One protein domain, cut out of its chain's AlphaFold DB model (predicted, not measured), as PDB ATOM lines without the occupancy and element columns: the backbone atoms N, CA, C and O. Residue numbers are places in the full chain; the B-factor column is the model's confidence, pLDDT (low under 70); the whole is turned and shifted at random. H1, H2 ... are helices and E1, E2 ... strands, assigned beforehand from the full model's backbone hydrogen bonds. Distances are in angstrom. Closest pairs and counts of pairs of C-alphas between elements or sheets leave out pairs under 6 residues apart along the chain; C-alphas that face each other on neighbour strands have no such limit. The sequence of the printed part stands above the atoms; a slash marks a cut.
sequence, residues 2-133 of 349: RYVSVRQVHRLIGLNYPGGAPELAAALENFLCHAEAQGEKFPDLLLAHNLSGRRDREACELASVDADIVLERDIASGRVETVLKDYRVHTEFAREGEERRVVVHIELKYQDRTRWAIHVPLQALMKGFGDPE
ATOM      1  N   ARG A   2      25.576  17.969  26.303       96.75
ATOM      2  CA  ARG A   2      25.492  19.296  26.923       96.75
ATOM      3  C   ARG A   2      25.403  20.391  25.860       96.75
ATOM      4  O   ARG A   2      24.453  21.167  25.918       96.75
ATOM      5  N   TYR A   3      26.305  20.401  24.879       98.06
ATOM      6  CA  TYR A   3      26.497  21.516  23.944       98.06
ATOM      7  C   TYR A   3      25.779  21.326  22.608       98.06
ATOM      8  O   TYR A   3      25.080  22.227  22.139       98.06
ATOM      9  N   VAL A   4      25.940  20.156  21.991       98.19
ATOM     10  CA  VAL A   4      25.516  19.907  20.610       98.19
ATOM     11  C   VAL A   4      24.067  19.424  20.566       98.19
ATOM     12  O   VAL A   4      23.594  18.688  21.437       98.19
ATOM     13  N   SER A   5      23.335  19.850  19.537       98.12
ATOM     14  CA  SER A   5      21.980  19.386  19.259       98.12
ATOM     15  C   SER A   5      21.977  18.436  18.066       98.12
ATOM     16  O   SER A   5      22.090  18.870  16.920       98.12
ATOM     17  N   VAL A   6      21.754  17.139  18.315       97.81
ATOM     18  CA  VAL A   6      21.620  16.119  17.252       97.81
ATOM     19  C   VAL A   6      20.573  16.532  16.214       97.81
ATOM     20  O   VAL A   6      20.772  16.344  15.017       97.81
ATOM     21  N   ARG A   7      19.473  17.153  16.665       97.12
ATOM     22  CA  ARG A   7      18.428  17.670  15.776       97.12
ATOM     23  C   ARG A   7      18.973  18.738  14.827       97.12
ATOM     24  O   ARG A   7      18.661  18.678  13.647       97.12
ATOM     25  N   GLN A   8      19.777  19.688  15.311       96.62
ATOM     26  CA  GLN A   8      20.338  20.730  14.439       96.62
ATOM     27  C   GLN A   8      21.370  20.170  13.469       96.62
ATOM     28  O   GLN A   8      21.341  20.509  12.291       96.62
ATOM     29  N   VAL A   9      22.219  19.250  13.936       97.69
ATOM     30  CA  VAL A   9      23.164  18.537  13.069       97.69
ATOM     31  C   VAL A   9      22.417  17.802  11.954       97.69
ATOM     32  O   VAL A   9      22.787  17.913  10.788       97.69
ATOM     33  N   HIS A  10      21.315  17.121  12.275       96.44
ATOM     34  CA  HIS A  10      20.478  16.486  11.262       96.44
ATOM     35  C   HIS A  10      19.867  17.506  10.293       96.44
ATOM     36  O   HIS A  10      19.837  17.251   9.092       96.44
ATOM     37  N   ARG A  11      19.340  18.633  10.774       94.81
ATOM     38  CA  ARG A  11      18.702  19.627   9.899       94.81
ATOM     39  C   ARG A  11      19.691  20.271   8.937       94.81
ATOM     40  O   ARG A  11      19.398  20.372   7.756       94.81
ATOM     41  N   LEU A  12      20.863  20.672   9.431       95.56
ATOM     42  CA  LEU A  12      21.841  21.394   8.622       95.56
ATOM     43  C   LEU A  12      22.725  20.481   7.777       95.56
ATOM     44  O   LEU A  12      22.935  20.786   6.607       95.56
ATOM     45  N   ILE A  13      23.225  19.385   8.350       95.81
ATOM     46  CA  ILE A  13      24.186  18.488   7.692       95.81
ATOM     47  C   ILE A  13      23.495  17.231   7.165       95.81
ATOM     48  O   ILE A  13      23.764  16.788   6.047       95.81
ATOM     49  N   GLY A  14      22.560  16.674   7.934       88.00
ATOM     50  CA  GLY A  14      21.736  15.542   7.514       88.00
ATOM     51  C   GLY A  14      22.558  14.328   7.089       88.00
ATOM     52  O   GLY A  14      23.475  13.904   7.789       88.00
ATOM     53  N   LEU A  15      22.213  13.765   5.930       87.38
ATOM     54  CA  LEU A  15      22.861  12.576   5.362       87.38
ATOM     55  C   LEU A  15      24.184  12.882   4.642       87.38
ATOM     56  O   LEU A  15      24.818  11.967   4.127       87.38
ATOM     57  N   ASN A  16      24.608  14.149   4.594       91.25
ATOM     58  CA  ASN A  16      25.855  14.533   3.928       91.25
ATOM     59  C   ASN A  16      27.100  14.157   4.746       91.25
ATOM     60  O   ASN A  16      28.205  14.170   4.213       91.25
ATOM     61  N   TYR A  17      26.929  13.788   6.019       92.56
ATOM     62  CA  TYR A  17      27.974  13.160   6.819       92.56
ATOM     63  C   TYR A  17      27.774  11.633   6.831       92.56
ATOM     64  O   TYR A  17      26.753  11.176   7.348       92.56
ATOM     65  N   PRO A  18      28.727  10.825   6.323       89.75
ATOM     66  CA  PRO A  18      28.545   9.373   6.187       89.75
ATOM     67  C   PRO A  18      28.293   8.609   7.494       89.75
ATOM     68  O   PRO A  18      27.642   7.571   7.473       89.75
ATOM     69  N   GLY A  19      28.758   9.126   8.635       87.12
ATOM     70  CA  GLY A  19      28.459   8.568   9.961       87.12
ATOM     71  C   GLY A  19      27.064   8.905  10.508       87.12
ATOM     72  O   GLY A  19      26.656   8.455  11.576       87.12
ATOM     73  N   GLY A  20      26.309   9.732   9.783       93.62
ATOM     74  CA  GLY A  20      25.034  10.278  10.225       93.62
ATOM     75  C   GLY A  20      25.154  11.349  11.316       93.62
ATOM     76  O   GLY A  20      26.182  11.540  11.971       93.62
ATOM     77  N   ALA A  21      24.050  12.064  11.528       96.00
ATOM     78  CA  ALA A  21      23.989  13.163  12.488       96.00
ATOM     79  C   ALA A  21      24.327  12.775  13.945       96.00
ATOM     80  O   ALA A  21      24.995  13.573  14.603       96.00
ATOM     81  N   PRO A  22      23.919  11.601  14.482       96.12
ATOM     82  CA  PRO A  22      24.265  11.220  15.852       96.12
ATOM     83  C   PRO A  22      25.772  11.064  16.078       96.12
ATOM     84  O   PRO A  22      26.270  11.514  17.108       96.12
ATOM     85  N   GLU A  23      26.495  10.472  15.122       95.25
ATOM     86  CA  GLU A  23      27.943  10.272  15.227       95.25
ATOM     87  C   GLU A  23      28.686  11.611  15.180       95.25
ATOM     88  O   GLU A  23      29.500  11.891  16.059       95.25
ATOM     89  N   LEU A  24      28.353  12.477  14.215       96.50
ATOM     90  CA  LEU A  24      28.940  13.819  14.126       96.50
ATOM     91  C   LEU A  24      28.655  14.643  15.387       96.50
ATOM     92  O   LEU A  24      29.549  15.289  15.929       96.50
ATOM     93  N   ALA A  25      27.418  14.591  15.888       97.25
ATOM     94  CA  ALA A  25      27.052  15.290  17.109       97.25
ATOM     95  C   ALA A  25      27.839  14.775  18.322       97.25
ATOM     96  O   ALA A  25      28.268  15.581  19.139       97.25
ATOM     97  N   ALA A  26      28.062  13.461  18.427       96.31
ATOM     98  CA  ALA A  26      28.861  12.869  19.497       96.31
ATOM     99  C   ALA A  26      30.343  13.254  19.401       96.31
ATOM    100  O   ALA A  26      30.947  13.578  20.420       96.31
ATOM    101  N   ALA A  27      30.916  13.272  18.194       95.56
ATOM    102  CA  ALA A  27      32.300  13.693  17.978       95.56
ATOM    103  C   ALA A  27      32.520  15.155  18.402       95.56
ATOM    104  O   ALA A  27      33.436  15.444  19.173       95.56
ATOM    105  N   LEU A  28      31.636  16.059  17.965       97.31
ATOM    106  CA  LEU A  28      31.681  17.469  18.356       97.31
ATOM    107  C   LEU A  28      31.430  17.652  19.855       97.31
ATOM    108  O   LEU A  28      32.127  18.420  20.508       97.31
ATOM    109  N   GLU A  29      30.468  16.930  20.423       97.62
ATOM    110  CA  GLU A  29      30.166  16.983  21.853       97.62
ATOM    111  C   GLU A  29      31.367  16.567  22.709       97.62
ATOM    112  O   GLU A  29      31.716  17.270  23.656       97.62
ATOM    113  N   ASN A  30      32.010  15.447  22.368       96.56
ATOM    114  CA  ASN A  30      33.183  14.954  23.085       96.56
ATOM    115  C   ASN A  30      34.334  15.960  23.011       96.56
ATOM    116  O   ASN A  30      34.971  16.233  24.025       96.56
ATOM    117  N   PHE A  31      34.560  16.542  21.830       96.62
ATOM    118  CA  PHE A  31      35.573  17.571  21.640       96.62
ATOM    119  C   PHE A  31      35.300  18.815  22.500       96.62
ATOM    120  O   PHE A  31      36.191  19.270  23.211       96.62
ATOM    121  N   LEU A  32      34.068  19.336  22.496       97.06
ATOM    122  CA  LEU A  32      33.711  20.535  23.263       97.06
ATOM    123  C   LEU A  32      33.797  20.311  24.779       97.06
ATOM    124  O   LEU A  32      34.312  21.172  25.488       97.06
ATOM    125  N   CYS A  33      33.347  19.155  25.273       96.25
ATOM    126  CA  CYS A  33      33.498  18.786  26.684       96.25
ATOM    127  C   CYS A  33      34.971  18.626  27.081       96.25
ATOM    128  O   CYS A  33      35.356  19.003  28.184       96.25
ATOM    129  N   HIS A  34      35.808  18.077  26.195       94.81
ATOM    130  CA  HIS A  34      37.240  17.959  26.454       94.81
ATOM    131  C   HIS A  34      37.935  19.324  26.480       94.81
ATOM    132  O   HIS A  34      38.705  19.587  27.398       94.81
ATOM    133  N   ALA A  35      37.620  20.202  25.523       92.81
ATOM    134  CA  ALA A  35      38.138  21.565  25.487       92.81
ATOM    135  C   ALA A  35      37.778  22.324  26.777       92.81
ATOM    136  O   ALA A  35      38.652  22.906  27.418       92.81
ATOM    137  N   GLU A  36      36.516  22.254  27.216       91.88
ATOM    138  CA  GLU A  36      36.084  22.846  28.489       91.88
ATOM    139  C   GLU A  36      36.864  22.277  29.683       91.88
ATOM    140  O   GLU A  36      37.367  23.038  30.510       91.88
ATOM    141  N   ALA A  37      37.043  20.955  29.750       90.06
ATOM    142  CA  ALA A  37      37.824  20.313  30.808       90.06
ATOM    143  C   ALA A  37      39.306  20.742  30.819       90.06
ATOM    144  O   ALA A  37      39.949  20.704  31.868       90.06
ATOM    145  N   GLN A  38      39.843  21.178  29.677       90.19
ATOM    146  CA  GLN A  38      41.181  21.767  29.547       90.19
ATOM    147  C   GLN A  38      41.226  23.270  29.878       90.19
ATOM    148  O   GLN A  38      42.297  23.873  29.849       90.19
ATOM    149  N   GLY A  39      40.090  23.874  30.241       87.44
ATOM    150  CA  GLY A  39      39.975  25.280  30.629       87.44
ATOM    151  C   GLY A  39      39.483  26.212  29.519       87.44
ATOM    152  O   GLY A  39      39.370  27.419  29.758       87.44
ATOM    153  N   GLU A  40      39.151  25.693  28.331       87.31
ATOM    154  CA  GLU A  40      38.588  26.506  27.253       87.31
ATOM    155  C   GLU A  40      37.175  26.973  27.591       87.31
ATOM    156  O   GLU A  40      36.246  26.186  27.740       87.31
ATOM    157  N   LYS A  41      36.979  28.291  27.649       90.50
ATOM    158  CA  LYS A  41      35.670  28.875  27.991       90.50
ATOM    159  C   LYS A  41      34.739  29.033  26.797       90.50
ATOM    160  O   LYS A  41      33.556  29.317  26.979       90.50
ATOM    161  N   PHE A  42      35.252  28.895  25.574       93.25
ATOM    162  CA  PHE A  42      34.457  29.195  24.389       93.25
ATOM    163  C   PHE A  42      33.195  28.326  24.254       93.25
ATOM    164  O   PHE A  42      32.163  28.908  23.924       93.25
ATOM    165  N   PRO A  43      33.177  27.009  24.567       96.56
ATOM    166  CA  PRO A  43      31.959  26.210  24.420       96.56
ATOM    167  C   PRO A  43      30.798  26.750  25.266       96.56
ATOM    168  O   PRO A  43      29.667  26.859  24.783       96.56
ATOM    169  N   ASP A  44      31.080  27.157  26.508       96.25
ATOM    170  CA  ASP A  44      30.086  27.751  27.404       96.25
ATOM    171  C   ASP A  44      29.650  29.146  26.947       96.25
ATOM    172  O   ASP A  44      28.461  29.455  27.005       96.25
ATOM    173  N   LEU A  45      30.573  29.970  26.436       94.88
ATOM    174  CA  LEU A  45      30.248  31.292  25.883       94.88
ATOM    175  C   LEU A  45      29.294  31.186  24.687       94.88
ATOM    176  O   LEU A  45      28.284  31.891  24.635       94.88
ATOM    177  N   LEU A  46      29.577  30.274  23.753       95.50
ATOM    178  CA  LEU A  46      28.725  30.027  22.589       95.50
ATOM    179  C   LEU A  46      27.331  29.530  23.005       95.50
ATOM    180  O   LEU A  46      26.317  29.983  22.465       95.50
ATOM    181  N   LEU A  47      27.264  28.611  23.979       96.62
ATOM    182  CA  LEU A  47      26.000  28.083  24.494       96.62
ATOM    183  C   LEU A  47      25.190  29.163  25.221       96.62
ATOM    184  O   LEU A  47      23.991  29.289  24.976       96.62
ATOM    185  N   ALA A  48      25.828  29.956  26.083       95.56
ATOM    186  CA  ALA A  48      25.182  31.052  26.795       95.56
ATOM    187  C   ALA A  48      24.624  32.097  25.820       95.56
ATOM    188  O   ALA A  48      23.479  32.529  25.972       95.56
ATOM    189  N   HIS A  49      25.384  32.437  24.775       94.44
ATOM    190  CA  HIS A  49      24.922  33.322  23.711       94.44
ATOM    191  C   HIS A  49      23.675  32.769  23.015       94.44
ATOM    192  O   HIS A  49      22.668  33.466  22.905       94.44
ATOM    193  N   ASN A  50      23.698  31.496  22.610       94.56
ATOM    194  CA  ASN A  50      22.537  30.841  22.009       94.56
ATOM    195  C   ASN A  50      21.307  30.876  22.934       94.56
ATOM    196  O   ASN A  50      20.208  31.199  22.493       94.56
ATOM    197  N   LEU A  51      21.489  30.571  24.221       94.50
ATOM    198  CA  LEU A  51      20.405  30.533  25.207       94.50
ATOM    199  C   LEU A  51      19.856  31.916  25.578       94.50
ATOM    200  O   LEU A  51      18.737  31.994  26.081       94.50
ATOM    201  N   SER A  52      20.594  32.997  25.309       90.75
ATOM    202  CA  SER A  52      20.118  34.362  25.561       90.75
ATOM    203  C   SER A  52      18.858  34.708  24.757       90.75
ATOM    204  O   SER A  52      18.082  35.570  25.171       90.75
ATOM    205  N   GLY A  53      18.657  34.050  23.606       73.31
ATOM    206  CA  GLY A  53      17.523  34.265  22.706       73.31
ATOM    207  C   GLY A  53      17.503  35.630  22.006       73.31
ATOM    208  O   GLY A  53      16.580  35.895  21.238       73.31
ATOM    209  N   ARG A  54      18.502  36.490  22.237       69.56
ATOM    210  CA  ARG A  54      18.600  37.851  21.695       69.56
ATOM    211  C   ARG A  54      19.638  37.887  20.579       69.56
ATOM    212  O   ARG A  54      20.753  38.318  20.815       69.56
ATOM    213  N   ARG A  55      19.282  37.386  19.397       75.19
ATOM    214  CA  ARG A  55      20.141  37.512  18.212       75.19
ATOM    215  C   ARG A  55      19.538  38.496  17.241       75.19
ATOM    216  O   ARG A  55      18.357  38.365  16.901       75.19
ATOM    217  N   ASP A  56      20.359  39.417  16.769       77.06
ATOM    218  CA  ASP A  56      19.990  40.279  15.666       77.06
ATOM    219  C   ASP A  56      19.974  39.491  14.346       77.06
ATOM    220  O   ASP A  56      20.992  38.993  13.853       77.06
ATOM    221  N   ARG A  57      18.775  39.371  13.772       68.69
ATOM    222  CA  ARG A  57      18.561  38.734  12.467       68.69
ATOM    223  C   ARG A  57      19.044  39.599  11.313       68.69
ATOM    224  O   ARG A  57      19.325  39.053  10.255       68.69
ATOM    225  N   GLU A  58      19.150  40.912  11.504       71.12
ATOM    226  CA  GLU A  58      19.708  41.814  10.497       71.12
ATOM    227  C   GLU A  58      21.224  41.617  10.356       71.12
ATOM    228  O   GLU A  58      21.755  41.795   9.259       71.12
ATOM    229  N   ALA A  59      21.906  41.175  11.420       71.00
ATOM    230  CA  ALA A  59      23.359  40.991  11.453       71.00
ATOM    231  C   ALA A  59      23.826  39.522  11.384       71.00
ATOM    232  O   ALA A  59      25.020  39.277  11.263       71.00
ATOM    233  N   CYS A  60      22.919  38.530  11.438       77.75
ATOM    234  CA  CYS A  60      23.287  37.117  11.640       77.75
ATOM    235  C   CYS A  60      24.231  36.965  12.845       77.75
ATOM    236  O   CYS A  60      25.306  36.368  12.766       77.75
ATOM    237  N   GLU A  61      23.821  37.549  13.968       84.75
ATOM    238  CA  GLU A  61      24.668  37.670  15.149       84.75
ATOM    239  C   GLU A  61      25.108  36.299  15.690       84.75
ATOM    240  O   GLU A  61      24.298  35.444  16.080       84.75
ATOM    241  N   LEU A  62      26.425  36.118  15.730       90.75
ATOM    242  CA  LEU A  62      27.122  35.012  16.371       90.75
ATOM    243  C   LEU A  62      27.974  35.566  17.514       90.75
ATOM    244  O   LEU A  62      28.343  36.738  17.538       90.75
ATOM    245  N   ALA A  63      28.295  34.710  18.478       90.88
ATOM    246  CA  ALA A  63      29.187  35.086  19.558       90.88
ATOM    247  C   ALA A  63      30.568  35.418  18.979       90.88
ATOM    248  O   ALA A  63      31.113  34.644  18.193       90.88
ATOM    249  N   SER A  64      31.142  36.541  19.422       89.06
ATOM    250  CA  SER A  64      32.451  37.035  18.975       89.06
ATOM    251  C   SER A  64      33.600  36.207  19.567       89.06
ATOM    252  O   SER A  64      34.358  36.644  20.432       89.06
ATOM    253  N   VAL A  65      33.689  34.958  19.125       91.56
ATOM    254  CA  VAL A  65      34.767  34.011  19.400       91.56
ATOM    255  C   VAL A  65      35.322  33.596  18.056       91.56
ATOM    256  O   VAL A  65      34.553  33.207  17.184       91.56
ATOM    257  N   ASP A  66      36.640  33.636  17.911       92.25
ATOM    258  CA  ASP A  66      37.289  33.330  16.648       92.25
ATOM    259  C   ASP A  66      38.193  32.102  16.750       92.25
ATOM    260  O   ASP A  66      39.250  32.134  17.378       92.25
ATOM    261  N   ALA A  67      37.718  30.998  16.181       93.44
ATOM    262  CA  ALA A  67      38.420  29.724  16.134       93.44
ATOM    263  C   ALA A  67      37.826  28.836  15.035       93.44
ATOM    264  O   ALA A  67      36.662  28.996  14.662       93.44
ATOM    265  N   ASP A  68      38.585  27.839  14.600       94.62
ATOM    266  CA  ASP A  68      38.091  26.770  13.739       94.62
ATOM    267  C   ASP A  68      38.228  25.415  14.430       94.62
ATOM    268  O   ASP A  68      39.221  25.118  15.096       94.62
ATOM    269  N   ILE A  69      37.232  24.559  14.233       96.19
ATOM    270  CA  ILE A  69      37.280  23.145  14.593       96.19
ATOM    271  C   ILE A  69      37.361  22.366  13.291       96.19
ATOM    272  O   ILE A  69      36.398  22.337  12.526       96.19
ATOM    273  N   VAL A  70      38.493  21.722  13.036       95.75
ATOM    274  CA  VAL A  70      38.689  20.887  11.849       95.75
ATOM    275  C   VAL A  70      38.456  19.437  12.236       95.75
ATOM    276  O   VAL A  70      39.199  18.893  13.045       95.75
ATOM    277  N   LEU A  71      37.413  18.828  11.680       96.19
ATOM    278  CA  LEU A  71      37.090  17.413  11.805       96.19
ATOM    279  C   LEU A  71      37.381  16.735  10.470       96.19
ATOM    280  O   LEU A  71      36.659  16.928   9.493       96.19
ATOM    281  N   GLU A  72      38.414  15.909  10.433       94.75
ATOM    282  CA  GLU A  72      38.764  15.121   9.260       94.75
ATOM    283  C   GLU A  72      38.229  13.699   9.402       94.75
ATOM    284  O   GLU A  72      38.486  13.025  10.399       94.75
ATOM    285  N   ARG A  73      37.510  13.217   8.384       94.00
ATOM    286  CA  ARG A  73      37.050  11.832   8.285       94.00
ATOM    287  C   ARG A  73      37.610  11.176   7.034       94.00
ATOM    288  O   ARG A  73      37.287  11.558   5.907       94.00
ATOM    289  N   ASP A  74      38.377  10.117   7.243       91.88
ATOM    290  CA  ASP A  74      38.725   9.183   6.181       91.88
ATOM    291  C   ASP A  74      37.570   8.190   5.989       91.88
ATOM    292  O   ASP A  74      37.216   7.437   6.900       91.88
ATOM    293  N   ILE A  75      36.940   8.212   4.812       90.69
ATOM    294  CA  ILE A  75      35.726   7.422   4.564       90.69
ATOM    295  C   ILE A  75      36.028   5.922   4.494       90.69
ATOM    296  O   ILE A  75      35.179   5.115   4.865       90.69
ATOM    297  N   ALA A  76      37.224   5.539   4.042       88.00
ATOM    298  CA  ALA A  76      37.599   4.140   3.865       88.00
ATOM    299  C   ALA A  76      37.826   3.425   5.203       88.00
ATOM    300  O   ALA A  76      37.362   2.305   5.400       88.00
ATOM    301  N   SER A  77      38.552   4.078   6.107       90.38
ATOM    302  CA  SER A  77      38.913   3.551   7.424       90.38
ATOM    303  C   SER A  77      37.893   3.894   8.508       90.38
ATOM    304  O   SER A  77      37.898   3.272   9.567       90.38
ATOM    305  N   GLY A  78      37.042   4.899   8.278       87.75
ATOM    306  CA  GLY A  78      36.147   5.454   9.293       87.75
ATOM    307  C   GLY A  78      36.869   6.271  10.369       87.75
ATOM    308  O   GLY A  78      36.233   6.692  11.334       87.75
ATOM    309  N   ARG A  79      38.181   6.504  10.226       90.12
ATOM    310  CA  ARG A  79      38.979   7.272  11.184       90.12
ATOM    311  C   ARG A  79      38.528   8.730  11.198       90.12
ATOM    312  O   ARG A  79      38.387   9.340  10.138       90.12
ATOM    313  N   VAL A  80      38.345   9.271  12.402       92.38
ATOM    314  CA  VAL A  80      38.007  10.677  12.643       92.38
ATOM    315  C   VAL A  80      39.094  11.314  13.496       92.38
ATOM    316  O   VAL A  80      39.434  10.789  14.554       92.38
ATOM    317  N   GLU A  81      39.614  12.446  13.042       92.88
ATOM    318  CA  GLU A  81      40.547  13.291  13.787       92.88
ATOM    319  C   GLU A  81      39.940  14.689  13.927       92.88
ATOM    320  O   GLU A  81      39.340  15.199  12.982       92.88
ATOM    321  N   THR A  82      40.076  15.302  15.104       93.94
ATOM    322  CA  THR A  82      39.532  16.640  15.374       93.94
ATOM    323  C   THR A  82      40.616  17.534  15.957       93.94
ATOM    324  O   THR A  82      41.274  17.155  16.925       93.94
ATOM    325  N   VAL A  83      40.780  18.730  15.393       92.56
ATOM    326  CA  VAL A  83      41.810  19.703  15.775       92.56
ATOM    327  C   VAL A  83      41.179  21.076  16.000       92.56
ATOM    328  O   VAL A  83      40.312  21.499  15.235       92.56
ATOM    329  N   LEU A  84      41.635  21.781  17.040       92.69
ATOM    330  CA  LEU A  84      41.326  23.195  17.264       92.69
ATOM    331  C   LEU A  84      42.374  24.068  16.571       92.69
ATOM    332  O   LEU A  84      43.570  23.885  16.798       92.69
ATOM    333  N   LYS A  85      41.935  25.055  15.797       91.19
ATOM    334  CA  LYS A  85      42.763  26.188  15.377       91.19
ATOM    335  C   LYS A  85      42.251  27.427  16.093       91.19
ATOM    336  O   LYS A  85      41.176  27.929  15.779       91.19
ATOM    337  N   ASP A  86      42.990  27.870  17.099       86.50
ATOM    338  CA  ASP A  86      42.567  28.979  17.945       86.50
ATOM    339  C   ASP A  86      43.208  30.301  17.513       86.50
ATOM    340  O   ASP A  86      44.385  30.558  17.781       86.50
ATOM    341  N   TYR A  87      42.420  31.168  16.883       87.50
ATOM    342  CA  TYR A  87      42.891  32.463  16.391       87.50
ATOM    343  C   TYR A  87      42.925  33.550  17.470       87.50
ATOM    344  O   TYR A  87      43.414  34.652  17.232       87.50
ATOM    345  N   ARG A  88      42.498  33.234  18.700       83.31
ATOM    346  CA  ARG A  88      42.781  34.061  19.886       83.31
ATOM    347  C   ARG A  88      44.255  33.967  20.292       83.31
ATOM    348  O   ARG A  88      44.757  34.872  20.953       83.31
ATOM    349  N   VAL A  89      44.923  32.877  19.904       82.06
ATOM    350  CA  VAL A  89      46.358  32.632  20.115       82.06
ATOM    351  C   VAL A  89      47.145  32.888  18.828       82.06
ATOM    352  O   VAL A  89      48.176  33.555  18.867       82.06
ATOM    353  N   HIS A  90      46.638  32.411  17.687       83.62
ATOM    354  CA  HIS A  90      47.231  32.573  16.355       83.62
ATOM    355  C   HIS A  90      46.568  33.726  15.592       83.62
ATOM    356  O   HIS A  90      45.782  33.522  14.663       83.62
ATOM    357  N   THR A  91      46.836  34.952  16.044       84.19
ATOM    358  CA  THR A  91      46.130  36.157  15.584       84.19
ATOM    359  C   THR A  91      46.385  36.528  14.124       84.19
ATOM    360  O   THR A  91      45.626  37.303  13.554       84.19
ATOM    361  N   GLU A  92      47.433  35.991  13.500       83.31
ATOM    362  CA  GLU A  92      47.775  36.235  12.094       83.31
ATOM    363  C   GLU A  92      46.728  35.703  11.100       83.31
ATOM    364  O   GLU A  92      46.709  36.125   9.946       83.31
ATOM    365  N   PHE A  93      45.838  34.815  11.555       82.44
ATOM    366  CA  PHE A  93      44.714  34.282  10.781       82.44
ATOM    367  C   PHE A  93      43.353  34.709  11.347       82.44
ATOM    368  O   PHE A  93      42.321  34.185  10.926       82.44
ATOM    369  N   ALA A  94      43.342  35.628  12.319       85.56
ATOM    370  CA  ALA A  94      42.119  36.035  12.988       85.56
ATOM    371  C   ALA A  94      41.206  36.840  12.060       85.56
ATOM    372  O   ALA A  94      41.630  37.759  11.359       85.56
ATOM    373  N   ARG A  95      39.919  36.517  12.120       86.19
ATOM    374  CA  ARG A  95      38.835  37.240  11.466       86.19
ATOM    375  C   ARG A  95      38.537  38.529  12.233       86.19
ATOM    376  O   ARG A  95      38.677  38.622  13.463       86.19
ATOM    377  N   GLU A  96      38.126  39.559  11.503       82.31
ATOM    378  CA  GLU A  96      37.885  40.890  12.059       82.31
ATOM    379  C   GLU A  96      36.397  41.136  12.334       82.31
ATOM    380  O   GLU A  96      35.517  40.641  11.635       82.31
ATOM    381  N   GLY A  97      36.109  41.923  13.377       81.94
ATOM    382  CA  GLY A  97      34.764  42.427  13.664       81.94
ATOM    383  C   GLY A  97      33.670  41.352  13.691       81.94
ATOM    384  O   GLY A  97      33.721  40.418  14.494       81.94
ATOM    385  N   GLU A  98      32.674  41.526  12.822       77.12
ATOM    386  CA  GLU A  98      31.478  40.679  12.701       77.12
ATOM    387  C   GLU A  98      31.751  39.325  12.013       77.12
ATOM    388  O   GLU A  98      30.911  38.428  12.061       77.12
ATOM    389  N   GLU A  99      32.933  39.128  11.419       80.56
ATOM    390  CA  GLU A  99      33.331  37.847  10.811       80.56
ATOM    391  C   GLU A  99      33.860  36.838  11.843       80.56
ATOM    392  O   GLU A  99      34.075  35.659  11.535       80.56
ATOM    393  N   ARG A 100      34.069  37.276  13.091       89.62
ATOM    394  CA  ARG A 100      34.479  36.403  14.194       89.62
ATOM    395  C   ARG A 100      33.365  35.431  14.540       89.62
ATOM    396  O   ARG A 100      32.269  35.816  14.934       89.62
ATOM    397  N   ARG A 101      33.683  34.150  14.413       92.75
ATOM    398  CA  ARG A 101      32.786  33.024  14.698       92.75
ATOM    399  C   ARG A 101      33.587  31.749  14.917       92.75
ATOM    400  O   ARG A 101      34.722  31.636  14.458       92.75
ATOM    401  N   VAL A 102      32.981  30.748  15.539       95.25
ATOM    402  CA  VAL A 102      33.566  29.404  15.528       95.25
ATOM    403  C   VAL A 102      33.037  28.638  14.325       95.25
ATOM    404  O   VAL A 102      31.824  28.437  14.229       95.25
ATOM    405  N   VAL A 103      33.914  28.217  13.413       96.19
ATOM    406  CA  VAL A 103      33.537  27.432  12.225       96.19
ATOM    407  C   VAL A 103      33.939  25.976  12.421       96.19
ATOM    408  O   VAL A 103      35.035  25.669  12.877       96.19
ATOM    409  N   VAL A 104      33.037  25.055  12.091       97.69
ATOM    410  CA  VAL A 104      33.351  23.628  11.992       97.69
ATOM    411  C   VAL A 104      33.650  23.311  10.534       97.69
ATOM    412  O   VAL A 104      32.785  23.502   9.682       97.69
ATOM    413  N   HIS A 105      34.849  22.807  10.264       96.88
ATOM    414  CA  HIS A 105      35.298  22.320   8.963       96.88
ATOM    415  C   HIS A 105      35.246  20.795   8.998       96.88
ATOM    416  O   HIS A 105      36.035  20.166   9.692       96.88
ATOM    417  N   ILE A 106      34.301  20.195   8.285       97.19
ATOM    418  CA  ILE A 106      34.152  18.745   8.172       97.19
ATOM    419  C   ILE A 106      34.785  18.325   6.850       97.19
ATOM    420  O   ILE A 106      34.185  18.520   5.793       97.19
ATOM    421  N   GLU A 107      35.981  17.755   6.897       95.00
ATOM    422  CA  GLU A 107      36.688  17.277   5.714       95.00
ATOM    423  C   GLU A 107      36.453  15.785   5.491       95.00
ATOM    424  O   GLU A 107      36.871  14.941   6.281       95.00
ATOM    425  N   LEU A 108      35.808  15.451   4.380       93.75
ATOM    426  CA  LEU A 108      35.530  14.083   3.963       93.75
ATOM    427  C   LEU A 108      36.531  13.670   2.880       93.75
ATOM    428  O   LEU A 108      36.554  14.250   1.790       93.75
ATOM    429  N   LYS A 109      37.352  12.655   3.174       90.69
ATOM    430  CA  LYS A 109      38.349  12.094   2.248       90.69
ATOM    431  C   LYS A 109      37.821  10.783   1.659       90.69
ATOM    432  O   LYS A 109      37.754   9.768   2.356       90.69
ATOM    433  N   TYR A 110      37.405  10.816   0.394       85.06
ATOM    434  CA  TYR A 110      36.840   9.664  -0.312       85.06
ATOM    435  C   TYR A 110      37.922   8.807  -0.986       85.06
ATOM    436  O   TYR A 110      39.015   9.275  -1.306       85.06
ATOM    437  N   GLN A 111      37.599   7.534  -1.239       79.69
ATOM    438  CA  GLN A 111      38.506   6.574  -1.889       79.69
ATOM    439  C   GLN A 111      38.846   6.942  -3.339       79.69
ATOM    440  O   GLN A 111      39.934   6.634  -3.820       79.69
ATOM    441  N   ASP A 112      37.936   7.627  -4.031       74.44
ATOM    442  CA  ASP A 112      38.122   8.111  -5.403       74.44
ATOM    443  C   ASP A 112      38.997   9.376  -5.477       74.44
ATOM    444  O   ASP A 112      39.042  10.041  -6.509       74.44
ATOM    445  N   ARG A 113      39.707   9.695  -4.383       74.44
ATOM    446  CA  ARG A 113      40.558  10.875  -4.189       74.44
ATOM    447  C   ARG A 113      39.803  12.200  -4.134       74.44
ATOM    448  O   ARG A 113      40.444  13.234  -3.960       74.44
ATOM    449  N   THR A 114      38.473  12.188  -4.222       79.44
ATOM    450  CA  THR A 114      37.673  13.389  -3.999       79.44
ATOM    451  C   THR A 114      37.796  13.809  -2.536       79.44
ATOM    452  O   THR A 114      37.589  13.010  -1.619       79.44
ATOM    453  N   ARG A 115      38.102  15.088  -2.303       88.94
ATOM    454  CA  ARG A 115      37.993  15.715  -0.983       88.94
ATOM    455  C   ARG A 115      36.827  16.688  -0.992       88.94
ATOM    456  O   ARG A 115      36.723  17.516  -1.897       88.94
ATOM    457  N   TRP A 116      35.967  16.593   0.016       91.56
ATOM    458  CA  TRP A 116      34.862  17.527   0.202       91.56
ATOM    459  C   TRP A 116      34.893  18.101   1.613       91.56
ATOM    460  O   TRP A 116      34.810  17.348   2.581       91.56
ATOM    461  N   ALA A 117      35.014  19.417   1.723       94.44
ATOM    462  CA  ALA A 117      34.906  20.139   2.976       94.44
ATOM    463  C   ALA A 117      33.517  20.775   3.114       94.44
ATOM    464  O   ALA A 117      33.011  21.422   2.193       94.44
ATOM    465  N   ILE A 118      32.906  20.580   4.279       97.19
ATOM    466  CA  ILE A 118      31.644  21.198   4.679       97.19
ATOM    467  C   ILE A 118      31.936  22.135   5.850       97.19
ATOM    468  O   ILE A 118      32.399  21.694   6.899       97.19
ATOM    469  N   HIS A 119      31.642  23.415   5.680       97.31
ATOM    470  CA  HIS A 119      31.902  24.475   6.639       97.31
ATOM    471  C   HIS A 119      30.582  25.012   7.186       97.31
ATOM    472  O   HIS A 119      29.657  25.329   6.433       97.31
ATOM    473  N   VAL A 120      30.477  25.089   8.509       97.19
ATOM    474  CA  VAL A 120      29.253  25.527   9.185       97.19
ATOM    475  C   VAL A 120      29.589  26.239  10.496       97.19
ATOM    476  O   VAL A 120      30.444  25.758  11.242       97.19
ATOM    477  N   PRO A 121      28.920  27.353  10.841       96.06
ATOM    478  CA  PRO A 121      29.098  27.983  12.141       96.06
ATOM    479  C   PRO A 121      28.685  27.018  13.256       96.06
ATOM    480  O   PRO A 121      27.547  26.542  13.283       96.06
ATOM    481  N   LEU A 122      29.586  26.746  14.204       97.38
ATOM    482  CA  LEU A 122      29.364  25.778  15.282       97.38
ATOM    483  C   LEU A 122      28.076  26.080  16.050       97.38
ATOM    484  O   LEU A 122      27.301  25.170  16.343       97.38
ATOM    485  N   GLN A 123      27.819  27.358  16.341       95.62
ATOM    486  CA  GLN A 123      26.629  27.781  17.077       95.62
ATOM    487  C   GLN A 123      25.330  27.296  16.439       95.62
ATOM    488  O   GLN A 123      24.414  26.952  17.184       95.62
ATOM    489  N   ALA A 124      25.265  27.195  15.107       95.81
ATOM    490  CA  ALA A 124      24.090  26.717  14.385       95.81
ATOM    491  C   ALA A 124      23.778  25.233  14.662       95.81
ATOM    492  O   ALA A 124      22.631  24.802  14.541       95.81
ATOM    493  N   LEU A 125      24.782  24.458  15.085       97.88
ATOM    494  CA  LEU A 125      24.666  23.052  15.487       97.88
ATOM    495  C   LEU A 125      24.407  22.876  16.995       97.88
ATOM    496  O   LEU A 125      24.057  21.783  17.454       97.88
ATOM    497  N   MET A 126      24.600  23.933  17.782       97.56
ATOM    498  CA  MET A 126      24.512  23.891  19.238       97.56
ATOM    499  C   MET A 126      23.075  24.044  19.742       97.56
ATOM    500  O   MET A 126      22.162  24.527  19.065       97.56
ATOM    501  N   LYS A 127      22.858  23.632  20.991       97.19
ATOM    502  CA  LYS A 127      21.600  23.884  21.696       97.19
ATOM    503  C   LYS A 127      21.351  25.382  21.870       97.19
ATOM    504  O   LYS A 127      22.275  26.190  21.867       97.19
ATOM    505  N   GLY A 128      20.077  25.742  22.007       94.38
ATOM    506  CA  GLY A 128      19.641  27.130  22.177       94.38
ATOM    507  C   GLY A 128      19.602  27.955  20.888       94.38
ATOM    508  O   GLY A 128      18.975  29.002  20.884       94.38
ATOM    509  N   PHE A 129      20.168  27.478  19.771       93.25
ATOM    510  CA  PHE A 129      20.228  28.243  18.517       93.25
ATOM    511  C   PHE A 129      18.857  28.544  17.873       93.25
ATOM    512  O   PHE A 129      18.783  29.236  16.870       93.25
ATOM    513  N   GLY A 130      17.730  28.041  18.376       91.56
ATOM    514  CA  GLY A 130      16.441  28.203  17.689       91.56
ATOM    515  C   GLY A 130      16.389  27.427  16.368       91.56
ATOM    516  O   GLY A 130      16.884  26.306  16.306       91.56
ATOM    517  N   ASP A 131      15.761  27.970  15.328       91.81
ATOM    518  CA  ASP A 131      15.656  27.304  14.025       91.81
ATOM    519  C   ASP A 131      16.721  27.823  13.035       91.81
ATOM    520  O   ASP A 131      16.614  28.967  12.603       91.81
ATOM    521  N   PRO A 132      17.732  27.023  12.645       91.44
ATOM    522  CA  PRO A 132      18.779  27.463  11.722       91.44
ATOM    523  C   PRO A 132      18.357  27.497  10.245       91.44
ATOM    524  O   PRO A 132      19.122  27.964   9.400       91.44
ATOM    525  N   GLU A 133      17.174  26.984   9.914       91.75
ATOM    526  CA  GLU A 133      16.609  27.025   8.560       91.75
ATOM    527  C   GLU A 133      15.566  28.138   8.401       91.75
ATOM    528  O   GLU A 133      15.063  28.346   7.304       91.75
TER     529      GLU A 133
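AT A GLANCE: This is residues 2 to 133 of the 349 residues of an uncharacterized protein of Hyphomicrobium sp. (UniProt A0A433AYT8). A twisted sheet of four strands, made of two hairpins side by side, has the long helix H2 slantwise over one face, with H1 and H3 packed at the two ends of H2. The short H4 is on the same face, and the other face bears no named helix. The printed part has 132 residues, with helices H1, H2, H3, then strands E1, E2, E3, E4, then H4. The sheet's order is E2 E1 E3 E4, mixed, and the class is mixed, helices and strands. The whole is compact, with a radius of gyration of the C-alphas of 14.6 A and spans of 43 by 33 by 30 A.

IN THESE COORDINATES: H1 is residues 6 to 12, with C-alpha 6 at (21.620, 16.119, 17.252). H2 is residues 20 to 37, 26.2 A long from first to last C-alpha, and H3 is residues 42 to 51, 14.1 A. E1 runs over residues 67 to 74, 22.8 A, beginning at C-alpha 67 (38.420, 29.724, 16.134). E2 is residues 80 to 86, 19.6 A; E3 is residues 102 to 109, 22.3 A; E4 is residues 115 to 121, 20.0 A. H4, residues 122 to 125, ends at C-alpha 125 (24.666, 23.052, 15.487).

HOW THE PARTS SIT: The inner strands E1 and E3 are parallel, with N 71 and O 105 2.8 A apart, within hydrogen-bond range. E1 and E2 form an antiparallel hairpin, with N 70 and O 83 at 2.9 A. E3 and E4 form another, with N 106 and O 118 at 2.8 A. H2 and the sheet E2 E1 E3 E4 form two layers, a helix on one face of a sheet: H2 is on it at a height of 10.0 A, over E2 and E1, and runs slantwise to the strands, at 44 degrees to E2 on the local plane. H4 is on the same face at a height of 5.4 A, over none of the strands. H2 touches H1 with residues 20 to 25 alone, opposite ways at a steep tilt of 64 degrees; the closest C-alphas, of His 10 and Ala 21, are 5.0 A apart. H2 touches H3 with residues 32 to 36 alone, opposite ways at a steep tilt of 62 degrees; the closest C-alphas, of Leu 32 and Pro 43, are 6.1 A apart. H4 touches H1, with the C-alphas of Gln 8 and Leu 125 closest at 5.0 A. In H1, H2 and H3 every O i to N i+4 pair is within hydrogen-bond range; H4 is too short for such a pair, and its one O i to N i+3 pair is within range.

THE WHOLE: The C-alphas farthest apart, of Arg 54 and Asp 112, are 44.7 A apart. The printed part has no cut. The long links are H3 to E1 and E2 to E3, 15 residues each. The mean pLDDT of the printed part is 90.9, with residues 54 and 57 under 70.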